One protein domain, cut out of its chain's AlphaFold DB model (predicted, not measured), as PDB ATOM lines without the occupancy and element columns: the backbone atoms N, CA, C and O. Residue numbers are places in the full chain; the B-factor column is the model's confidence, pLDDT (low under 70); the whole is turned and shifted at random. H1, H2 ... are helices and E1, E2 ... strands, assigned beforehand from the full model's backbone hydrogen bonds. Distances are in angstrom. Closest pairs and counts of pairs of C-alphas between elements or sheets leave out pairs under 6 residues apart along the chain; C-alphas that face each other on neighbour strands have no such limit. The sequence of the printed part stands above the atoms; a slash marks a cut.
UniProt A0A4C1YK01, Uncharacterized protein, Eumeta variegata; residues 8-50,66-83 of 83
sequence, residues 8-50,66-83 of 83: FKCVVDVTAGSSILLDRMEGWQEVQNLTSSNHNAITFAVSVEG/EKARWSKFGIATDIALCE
ATOM      1  N   PHE A   8     -99.523 111.858 -31.984       71.25
ATOM      2  CA  PHE A   8     -99.237 113.194 -31.472       71.25
ATOM      3  C   PHE A   8     -99.689 113.265 -30.012       71.25
ATOM      4  O   PHE A   8    -100.877 113.167 -29.717       71.25
ATOM      5  N   LYS A   9     -98.732 113.425 -29.094       72.88
ATOM      6  CA  LYS A   9     -98.988 113.591 -27.659       72.88
ATOM      7  C   LYS A   9     -98.718 115.036 -27.251       72.88
ATOM      8  O   LYS A   9     -97.684 115.595 -27.604       72.88
ATOM      9  N   CYS A  10     -99.625 115.614 -26.469       72.50
ATOM     10  CA  CYS A  10     -99.426 116.895 -25.800       72.50
ATOM     11  C   CYS A  10     -99.652 116.711 -24.297       72.50
ATOM     12  O   CYS A  10    -100.593 116.026 -23.899       72.50
ATOM     13  N   VAL A  11     -98.792 117.302 -23.467       74.31
ATOM     14  CA  VAL A  11     -98.963 117.318 -22.008       74.31
ATOM     15  C   VAL A  11     -99.687 118.611 -21.651       74.31
ATOM     16  O   VAL A  11     -99.067 119.668 -21.562       74.31
ATOM     17  N   VAL A  12    -101.011 118.536 -21.527       75.25
ATOM     18  CA  VAL A  12    -101.875 119.701 -21.254       75.25
ATOM     19  C   VAL A  12    -102.490 119.685 -19.859       75.25
ATOM     20  O   VAL A  12    -103.038 120.696 -19.430       75.25
ATOM     21  N   ASP A  13    -102.386 118.564 -19.149       80.25
ATOM     22  CA  ASP A  13    -102.945 118.386 -17.814       80.25
ATOM     23  C   ASP A  13    -101.845 118.551 -16.761       80.25
ATOM     24  O   ASP A  13    -100.743 118.018 -16.893       80.25
ATOM     25  N   VAL A  14    -102.136 119.330 -15.716       80.12
ATOM     26  CA  VAL A  14    -101.161 119.711 -14.687       80.12
ATOM     27  C   VAL A  14    -101.768 119.504 -13.307       80.12
ATOM     28  O   VAL A  14    -102.896 119.918 -13.039       80.12
ATOM     29  N   THR A  15    -100.995 118.906 -12.403       83.25
ATOM     30  CA  THR A  15    -101.276 118.918 -10.965       83.25
ATOM     31  C   THR A  15    -100.426 120.001 -10.317       83.25
ATOM     32  O   THR A  15     -99.206 119.985 -10.447       83.25
ATOM     33  N   ALA A  16    -101.062 120.944  -9.627       81.00
ATOM     34  CA  ALA A  16    -100.385 122.000  -8.882       81.00
ATOM     35  C   ALA A  16    -100.849 121.985  -7.422       81.00
ATOM     36  O   ALA A  16    -102.022 121.736  -7.137       81.00
ATOM     37  N   GLY A  17     -99.931 122.265  -6.501       77.88
ATOM     38  CA  GLY A  17    -100.182 122.276  -5.064       77.88
ATOM     39  C   GLY A  17     -99.074 123.013  -4.320       77.88
ATOM     40  O   GLY A  17     -98.021 123.283  -4.895       77.88
ATOM     41  N   SER A  18     -99.312 123.351  -3.050       77.94
ATOM     42  CA  SER A  18     -98.252 123.865  -2.173       77.94
ATOM     43  C   SER A  18     -97.206 122.781  -1.926       77.94
ATOM     44  O   SER A  18     -97.514 121.595  -2.054       77.94
ATOM     45  N   SER A  19     -95.990 123.166  -1.529       80.81
ATOM     46  CA  SER A  19     -94.916 122.210  -1.208       80.81
ATOM     47  C   SER A  19     -95.386 121.124  -0.234       80.81
ATOM     48  O   SER A  19     -95.235 119.945  -0.519       80.81
ATOM     49  N   ILE A  20     -96.101 121.511   0.828       79.12
ATOM     50  CA  ILE A  20     -96.678 120.588   1.821       79.12
ATOM     51  C   ILE A  20     -97.611 119.549   1.183       79.12
ATOM     52  O   ILE A  20     -97.664 118.408   1.638       79.12
ATOM     53  N   LEU A  21     -98.396 119.939   0.175       80.88
ATOM     54  CA  LEU A  21     -99.310 119.023  -0.501       80.88
ATOM     55  C   LEU A  21     -98.560 118.118  -1.481       80.88
ATOM     56  O   LEU A  21     -98.868 116.932  -1.549       80.88
ATOM     57  N   LEU A  22     -97.586 118.666  -2.209       85.12
ATOM     58  CA  LEU A  22     -96.758 117.915  -3.153       85.12
ATOM     59  C   LEU A  22     -95.886 116.874  -2.438       85.12
ATOM     60  O   LEU A  22     -95.805 115.747  -2.910       85.12
ATOM     61  N   ASP A  23     -95.343 117.197  -1.262       86.88
ATOM     62  CA  ASP A  23     -94.569 116.264  -0.426       86.88
ATOM     63  C   ASP A  23     -95.410 115.077   0.076       86.88
ATOM     64  O   ASP A  23     -94.872 114.037   0.448       86.88
ATOM     65  N   ARG A  24     -96.740 115.224   0.094       86.31
ATOM     66  CA  ARG A  24     -97.698 114.172   0.472       86.31
ATOM     67  C   ARG A  24     -98.273 113.428  -0.729       86.31
ATOM     68  O   ARG A  24     -99.060 112.503  -0.526       86.31
ATOM     69  N   MET A  25     -97.976 113.856  -1.957       89.31
ATOM     70  CA  MET A  25     -98.460 113.177  -3.155       89.31
ATOM     71  C   MET A  25     -97.609 111.945  -3.435       89.31
ATOM     72  O   MET A  25     -96.393 112.019  -3.580       89.31
ATOM     73  N   GLU A  26     -98.274 110.809  -3.580       92.38
ATOM     74  CA  GLU A  26     -97.646 109.526  -3.863       92.38
ATOM     75  C   GLU A  26     -98.211 108.932  -5.152       92.38
ATOM     76  O   GLU A  26     -99.380 109.123  -5.493       92.38
ATOM     77  N   GLY A  27     -97.378 108.186  -5.881       93.56
ATOM     78  CA  GLY A  27     -97.825 107.428  -7.053       93.56
ATOM     79  C   GLY A  27     -98.393 108.287  -8.185       93.56
ATOM     80  O   GLY A  27     -99.319 107.845  -8.865       93.56
ATOM     81  N   TRP A  28     -97.870 109.505  -8.378       93.88
ATOM     82  CA  TRP A  28     -98.278 110.371  -9.484       93.88
ATOM     83  C   TRP A  28     -97.997 109.696 -10.828       93.88
ATOM     84  O   TRP A  28     -96.861 109.313 -11.112       93.88
ATOM     85  N   GLN A  29     -99.029 109.550 -11.655       94.25
ATOM     86  CA  GLN A  29     -98.914 108.909 -12.961       94.25
ATOM     87  C   GLN A  29    -100.005 109.352 -13.934       94.25
ATOM     88  O   GLN A  29    -101.125 109.697 -13.548       94.25
ATOM     89  N   GLU A  30     -99.681 109.255 -15.218       90.56
ATOM     90  CA  GLU A  30    -100.615 109.391 -16.329       90.56
ATOM     91  C   GLU A  30    -101.185 108.010 -16.696       90.56
ATOM     92  O   GLU A  30    -100.442 107.082 -17.011       90.56
ATOM     93  N   VAL A  31    -102.511 107.879 -16.680       91.00
ATOM     94  CA  VAL A  31    -103.247 106.644 -16.962       91.00
ATOM     95  C   VAL A  31    -104.085 106.834 -18.221       91.00
ATOM     96  O   VAL A  31    -105.008 107.652 -18.270       91.00
ATOM     97  N   GLN A  32    -103.769 106.054 -19.251       90.50
ATOM     98  CA  GLN A  32    -104.534 106.032 -20.498       90.50
ATOM     99  C   GLN A  32    -105.815 105.213 -20.335       90.50
ATOM    100  O   GLN A  32    -105.872 104.299 -19.515       90.50
ATOM    101  N   ASN A  33    -106.828 105.507 -21.153       90.12
ATOM    102  CA  ASN A  33    -108.078 104.737 -21.241       90.12
ATOM    103  C   ASN A  33    -108.878 104.621 -19.927       90.12
ATOM    104  O   ASN A  33    -109.789 103.802 -19.834       90.12
ATOM    105  N   LEU A  34    -108.569 105.437 -18.911       91.06
ATOM    106  CA  LEU A  34    -109.344 105.480 -17.667       91.06
ATOM    107  C   LEU A  34    -110.693 106.187 -17.859       91.06
ATOM    108  O   LEU A  34    -111.647 105.950 -17.122       91.06
ATOM    109  N   THR A  35    -110.769 107.068 -18.853       87.19
ATOM    110  CA  THR A  35    -111.976 107.812 -19.211       87.19
ATOM    111  C   THR A  35    -112.232 107.677 -20.709       87.19
ATOM    112  O   THR A  35    -111.332 107.318 -21.465       87.19
ATOM    113  N   SER A  36    -113.445 108.011 -21.151       89.06
ATOM    114  CA  SER A  36    -113.773 108.134 -22.579       89.06
ATOM    115  C   SER A  36    -113.284 109.450 -23.206       89.06
ATOM    116  O   SER A  36    -113.707 109.788 -24.310       89.06
ATOM    117  N   SER A  37    -112.481 110.241 -22.484       85.06
ATOM    118  CA  SER A  37    -111.912 111.498 -22.971       85.06
ATOM    119  C   SER A  37    -110.768 111.235 -23.951       85.06
ATOM    120  O   SER A  37    -110.106 110.202 -23.895       85.06
ATOM    121  N   ASN A  38    -110.485 112.212 -24.809       83.56
ATOM    122  CA  ASN A  38    -109.236 112.273 -25.572       83.56
ATOM    123  C   ASN A  38    -108.031 112.710 -24.710       83.56
ATOM    124  O   ASN A  38    -106.916 112.781 -25.222       83.56
ATOM    125  N   HIS A  39    -108.247 112.991 -23.420       85.19
ATOM    126  CA  HIS A  39    -107.204 113.211 -22.422       85.19
ATOM    127  C   HIS A  39    -106.905 111.937 -21.630       85.19
ATOM    128  O   HIS A  39    -107.812 111.194 -21.242       85.19
ATOM    129  N   ASN A  40    -105.627 111.743 -21.304       88.25
ATOM    130  CA  ASN A  40    -105.229 110.772 -20.293       88.25
ATOM    131  C   ASN A  40    -105.562 111.312 -18.901       88.25
ATOM    132  O   ASN A  40    -105.548 112.518 -18.662       88.25
ATOM    133  N   ALA A  41    -105.865 110.421 -17.964       89.75
ATOM    134  CA  ALA A  41    -106.135 110.824 -16.593       89.75
ATOM    135  C   ALA A  41    -104.827 110.942 -15.810       89.75
ATOM    136  O   ALA A  41    -103.974 110.066 -15.897       89.75
ATOM    137  N   ILE A  42    -104.688 111.976 -14.986       91.31
ATOM    138  CA  ILE A  42    -103.640 112.019 -13.965       91.31
ATOM    139  C   ILE A  42    -104.207 111.425 -12.677       91.31
ATOM    140  O   ILE A  42    -105.274 111.832 -12.218       91.31
ATOM    141  N   THR A  43    -103.487 110.475 -12.088       92.75
ATOM    142  CA  THR A  43    -103.844 109.865 -10.802       92.75
ATOM    143  C   THR A  43    -102.692 109.997  -9.816       92.75
ATOM    144  O   THR A  43    -101.528 109.953 -10.208       92.75
ATOM    145  N   PHE A  44    -103.021 110.199  -8.543       91.44
ATOM    146  CA  PHE A  44    -102.090 110.240  -7.419       91.44
ATOM    147  C   PHE A  44    -102.867 109.944  -6.132       91.44
ATOM    148  O   PHE A  44    -104.076 110.185  -6.054       91.44
ATOM    149  N   ALA A  45    -102.177 109.439  -5.119       90.62
ATOM    150  CA  ALA A  45    -102.675 109.385  -3.753       90.62
ATOM    151  C   ALA A  45    -102.157 110.601  -2.976       90.62
ATOM    152  O   ALA A  45    -101.101 111.140  -3.293       90.62
ATOM    153  N   VAL A  46    -102.894 111.038  -1.956       86.19
ATOM    154  CA  VAL A  46    -102.408 112.039  -0.998       86.19
ATOM    155  C   VAL A  46    -102.367 111.385   0.371       86.19
ATOM    156  O   VAL A  46    -103.408 110.965   0.880       86.19
ATOM    157  N   SER A  47    -101.179 111.316   0.967       84.50
ATOM    158  CA  SER A  47    -101.011 110.828   2.329       84.50
ATOM    159  C   SER A  47    -101.646 111.807   3.322       84.50
ATOM    160  O   SER A  47    -101.298 112.990   3.408       84.50
ATOM    161  N   VAL A  48    -102.628 111.305   4.067       76.38
ATOM    162  CA  VAL A  48    -103.370 112.039   5.098       76.38
ATOM    163  C   VAL A  48    -102.994 111.520   6.483       76.38
ATOM    164  O   VAL A  48    -103.852 111.147   7.277       76.38
ATOM    165  N   GLU A  49    -101.697 111.443   6.784       71.00
ATOM    166  CA  GLU A  49    -101.269 111.133   8.149       71.00
ATOM    167  C   GLU A  49    -101.633 112.279   9.112       71.00
ATOM    168  O   GLU A  49    -101.373 113.460   8.855       71.00
ATOM    169  N   GLY A  50    -102.267 111.914  10.233       66.31
ATOM    170  CA  GLY A  50    -102.838 112.837  11.218       66.31
ATOM    171  C   GLY A  50    -104.278 113.267  10.903       66.31
ATOM    172  O   GLY A  50    -104.745 113.194   9.770       66.31
ATOM    173  N   GLU A  66    -107.203 124.432 -22.650       64.31
ATOM    174  CA  GLU A  66    -107.275 124.881 -24.053       64.31
ATOM    175  C   GLU A  66    -107.420 126.404 -24.174       64.31
ATOM    176  O   GLU A  66    -106.922 127.022 -25.114       64.31
ATOM    177  N   LYS A  67    -108.107 127.029 -23.211       66.00
ATOM    178  CA  LYS A  67    -108.329 128.484 -23.155       66.00
ATOM    179  C   LYS A  67    -107.363 129.195 -22.208       66.00
ATOM    180  O   LYS A  67    -107.427 130.422 -22.074       66.00
ATOM    181  N   ALA A  68    -106.478 128.457 -21.538       67.94
ATOM    182  CA  ALA A  68    -105.525 129.023 -20.601       67.94
ATOM    183  C   ALA A  68    -104.407 129.765 -21.346       67.94
ATOM    184  O   ALA A  68    -103.741 129.235 -22.234       67.94
ATOM    185  N   ARG A  69    -104.138 131.011 -20.941       75.88
ATOM    186  CA  ARG A  69    -102.897 131.693 -21.332       75.88
ATOM    187  C   ARG A  69    -101.779 131.186 -20.429       75.88
ATOM    188  O   ARG A  69    -101.550 131.761 -19.368       75.88
ATOM    189  N   TRP A  70    -101.090 130.131 -20.854       70.69
ATOM    190  CA  TRP A  70    -100.044 129.451 -20.077       70.69
ATOM    191  C   TRP A  70     -98.976 130.388 -19.496       70.69
ATOM    192  O   TRP A  70     -98.605 130.247 -18.335       70.69
ATOM    193  N   SER A  71     -98.568 131.423 -20.240       71.94
ATOM    194  CA  SER A  71     -97.612 132.430 -19.753       71.94
ATOM    195  C   SER A  71     -98.108 133.246 -18.554       71.94
ATOM    196  O   SER A  71     -97.304 133.741 -17.773       71.94
ATOM    197  N   LYS A  72     -99.427 133.392 -18.391       67.69
ATOM    198  CA  LYS A  72    -100.044 134.042 -17.226       67.69
ATOM    199  C   LYS A  72    -100.389 133.053 -16.117       67.69
ATOM    200  O   LYS A  72    -100.494 133.462 -14.966       67.69
ATOM    201  N   PHE A  73    -100.586 131.784 -16.470       66.12
ATOM    202  CA  PHE A  73    -100.923 130.731 -15.521       66.12
ATOM    203  C   PHE A  73     -99.795 130.534 -14.501       66.12
ATOM    204  O   PHE A  73    -100.061 130.622 -13.307       66.12
ATOM    205  N   GLY A  74     -98.537 130.401 -14.944       64.62
ATOM    206  CA  GLY A  74     -97.388 130.236 -14.036       64.62
ATOM    207  C   GLY A  74     -97.289 131.342 -12.976       64.62
ATOM    208  O   GLY A  74     -97.251 131.055 -11.787       64.62
ATOM    209  N   ILE A  75     -97.420 132.606 -13.393       62.53
ATOM    210  CA  ILE A  75     -97.313 133.782 -12.508       62.53
ATOM    211  C   ILE A  75     -98.413 133.807 -11.434       62.53
ATOM    212  O   ILE A  75     -98.150 134.121 -10.276       62.53
ATOM    213  N   ALA A  76     -99.658 133.484 -11.800       59.62
ATOM    214  CA  ALA A  76    -100.763 133.446 -10.841       59.62
ATOM    215  C   ALA A  76    -100.634 132.282  -9.844       59.62
ATOM    216  O   ALA A  76    -101.125 132.377  -8.720       59.62
ATOM    217  N   THR A  77     -99.982 131.195 -10.262       56.00
ATOM    218  CA  THR A  77     -99.777 130.004  -9.433       56.00
ATOM    219  C   THR A  77     -98.647 130.238  -8.430       56.00
ATOM    220  O   THR A  77     -98.844 129.964  -7.254       56.00
ATOM    221  N   ASP A  78     -97.532 130.851  -8.840       55.22
ATOM    222  CA  ASP A  78     -96.415 131.175  -7.937       55.22
ATOM    223  C   ASP A  78     -96.842 132.100  -6.785       55.22
ATOM    224  O   ASP A  78     -96.459 131.882  -5.639       55.22
ATOM    225  N   ILE A  79     -97.699 133.093  -7.056       53.19
ATOM    226  CA  ILE A  79     -98.207 134.017  -6.025       53.19
ATOM    227  C   ILE A  79     -99.151 133.301  -5.046       53.19
ATOM    228  O   ILE A  79     -99.094 133.549  -3.847       53.19
ATOM    229  N   ALA A  80    -100.004 132.397  -5.537       54.09
ATOM    230  CA  ALA A  80    -100.996 131.696  -4.719       54.09
ATOM    231  C   ALA A  80    -100.431 130.504  -3.922       54.09
ATOM    232  O   ALA A  80    -101.144 129.953  -3.086       54.09
ATOM    233  N   LEU A  81     -99.199 130.072  -4.214       50.03
ATOM    234  CA  LEU A  81     -98.502 128.980  -3.523       50.03
ATOM    235  C   LEU A  81     -97.466 129.471  -2.496       50.03
ATOM    236  O   LEU A  81     -96.943 128.653  -1.740       50.03
ATOM    237  N   CYS A  82     -97.170 130.776  -2.467       44.69
ATOM    238  CA  CYS A  82     -96.278 131.408  -1.486       44.69
ATOM    239  C   CYS A  82     -96.999 131.906  -0.213       44.69
ATOM    240  O   CYS A  82     -96.346 132.525   0.629       44.69
ATOM    241  N   GLU A  83     -98.306 131.656  -0.071       39.28
ATOM    242  CA  GLU A  83     -99.112 131.975   1.124       39.28
ATOM    243  C   GLU A  83     -99.596 130.715   1.854       39.28
ATOM    244  O   GLU A  83    -100.046 129.759   1.176       39.28
TER     245      GLU A  83
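AT A GLANCE: This is residues 8 to 50 and 66 to 83 of the 83 residues of an uncharacterized protein of Eumeta variegata (UniProt A0A4C1YK01). A loose, flat model in three rows: hairpin E1-E2, the extended stretch of residues 8 to 18 between, and helix H2 on the other side, where residues 71 to 76 stick out. Short H1 turns the stretch into the hairpin. The printed part has 61 residues, ordered H1, E1, E2, H2, under half in these elements; the class is mixed, the sheet antiparallel. The radius of gyration of the C-alphas is 14.1 A, the spans 36 by 32 by 15 A.

HOW THE PARTS SIT: H1, residues 19 to 22, is apart from H2, residues 70 to 81, but only just, at 8.0 A. E1, residues 25 to 31, and E2, residues 41 to 46, form a hairpin, antiparallel at 165 degrees; N 31 and O 41 are 2.7 A apart, within hydrogen-bond range. E1 and H2 are apart. H2 has 7 of 8 O i to N i+4 pairs within range; H1 is too short for one.

IN THESE COORDINATES: H1 spans 5.1 A from C-alpha 19 at (-94.916, 122.210, -1.208), E1 16.0 A, E2 16.1 A, and H2 16.6 A to C-alpha 81 at (-98.502, 128.980, -3.523).

THE WHOLE: Residues 51 to 65 are not printed; C-alphas 50 and 66 are 37.5 A apart. Residues 50, 66 to 68 and 72 to 83 have pLDDT under 70.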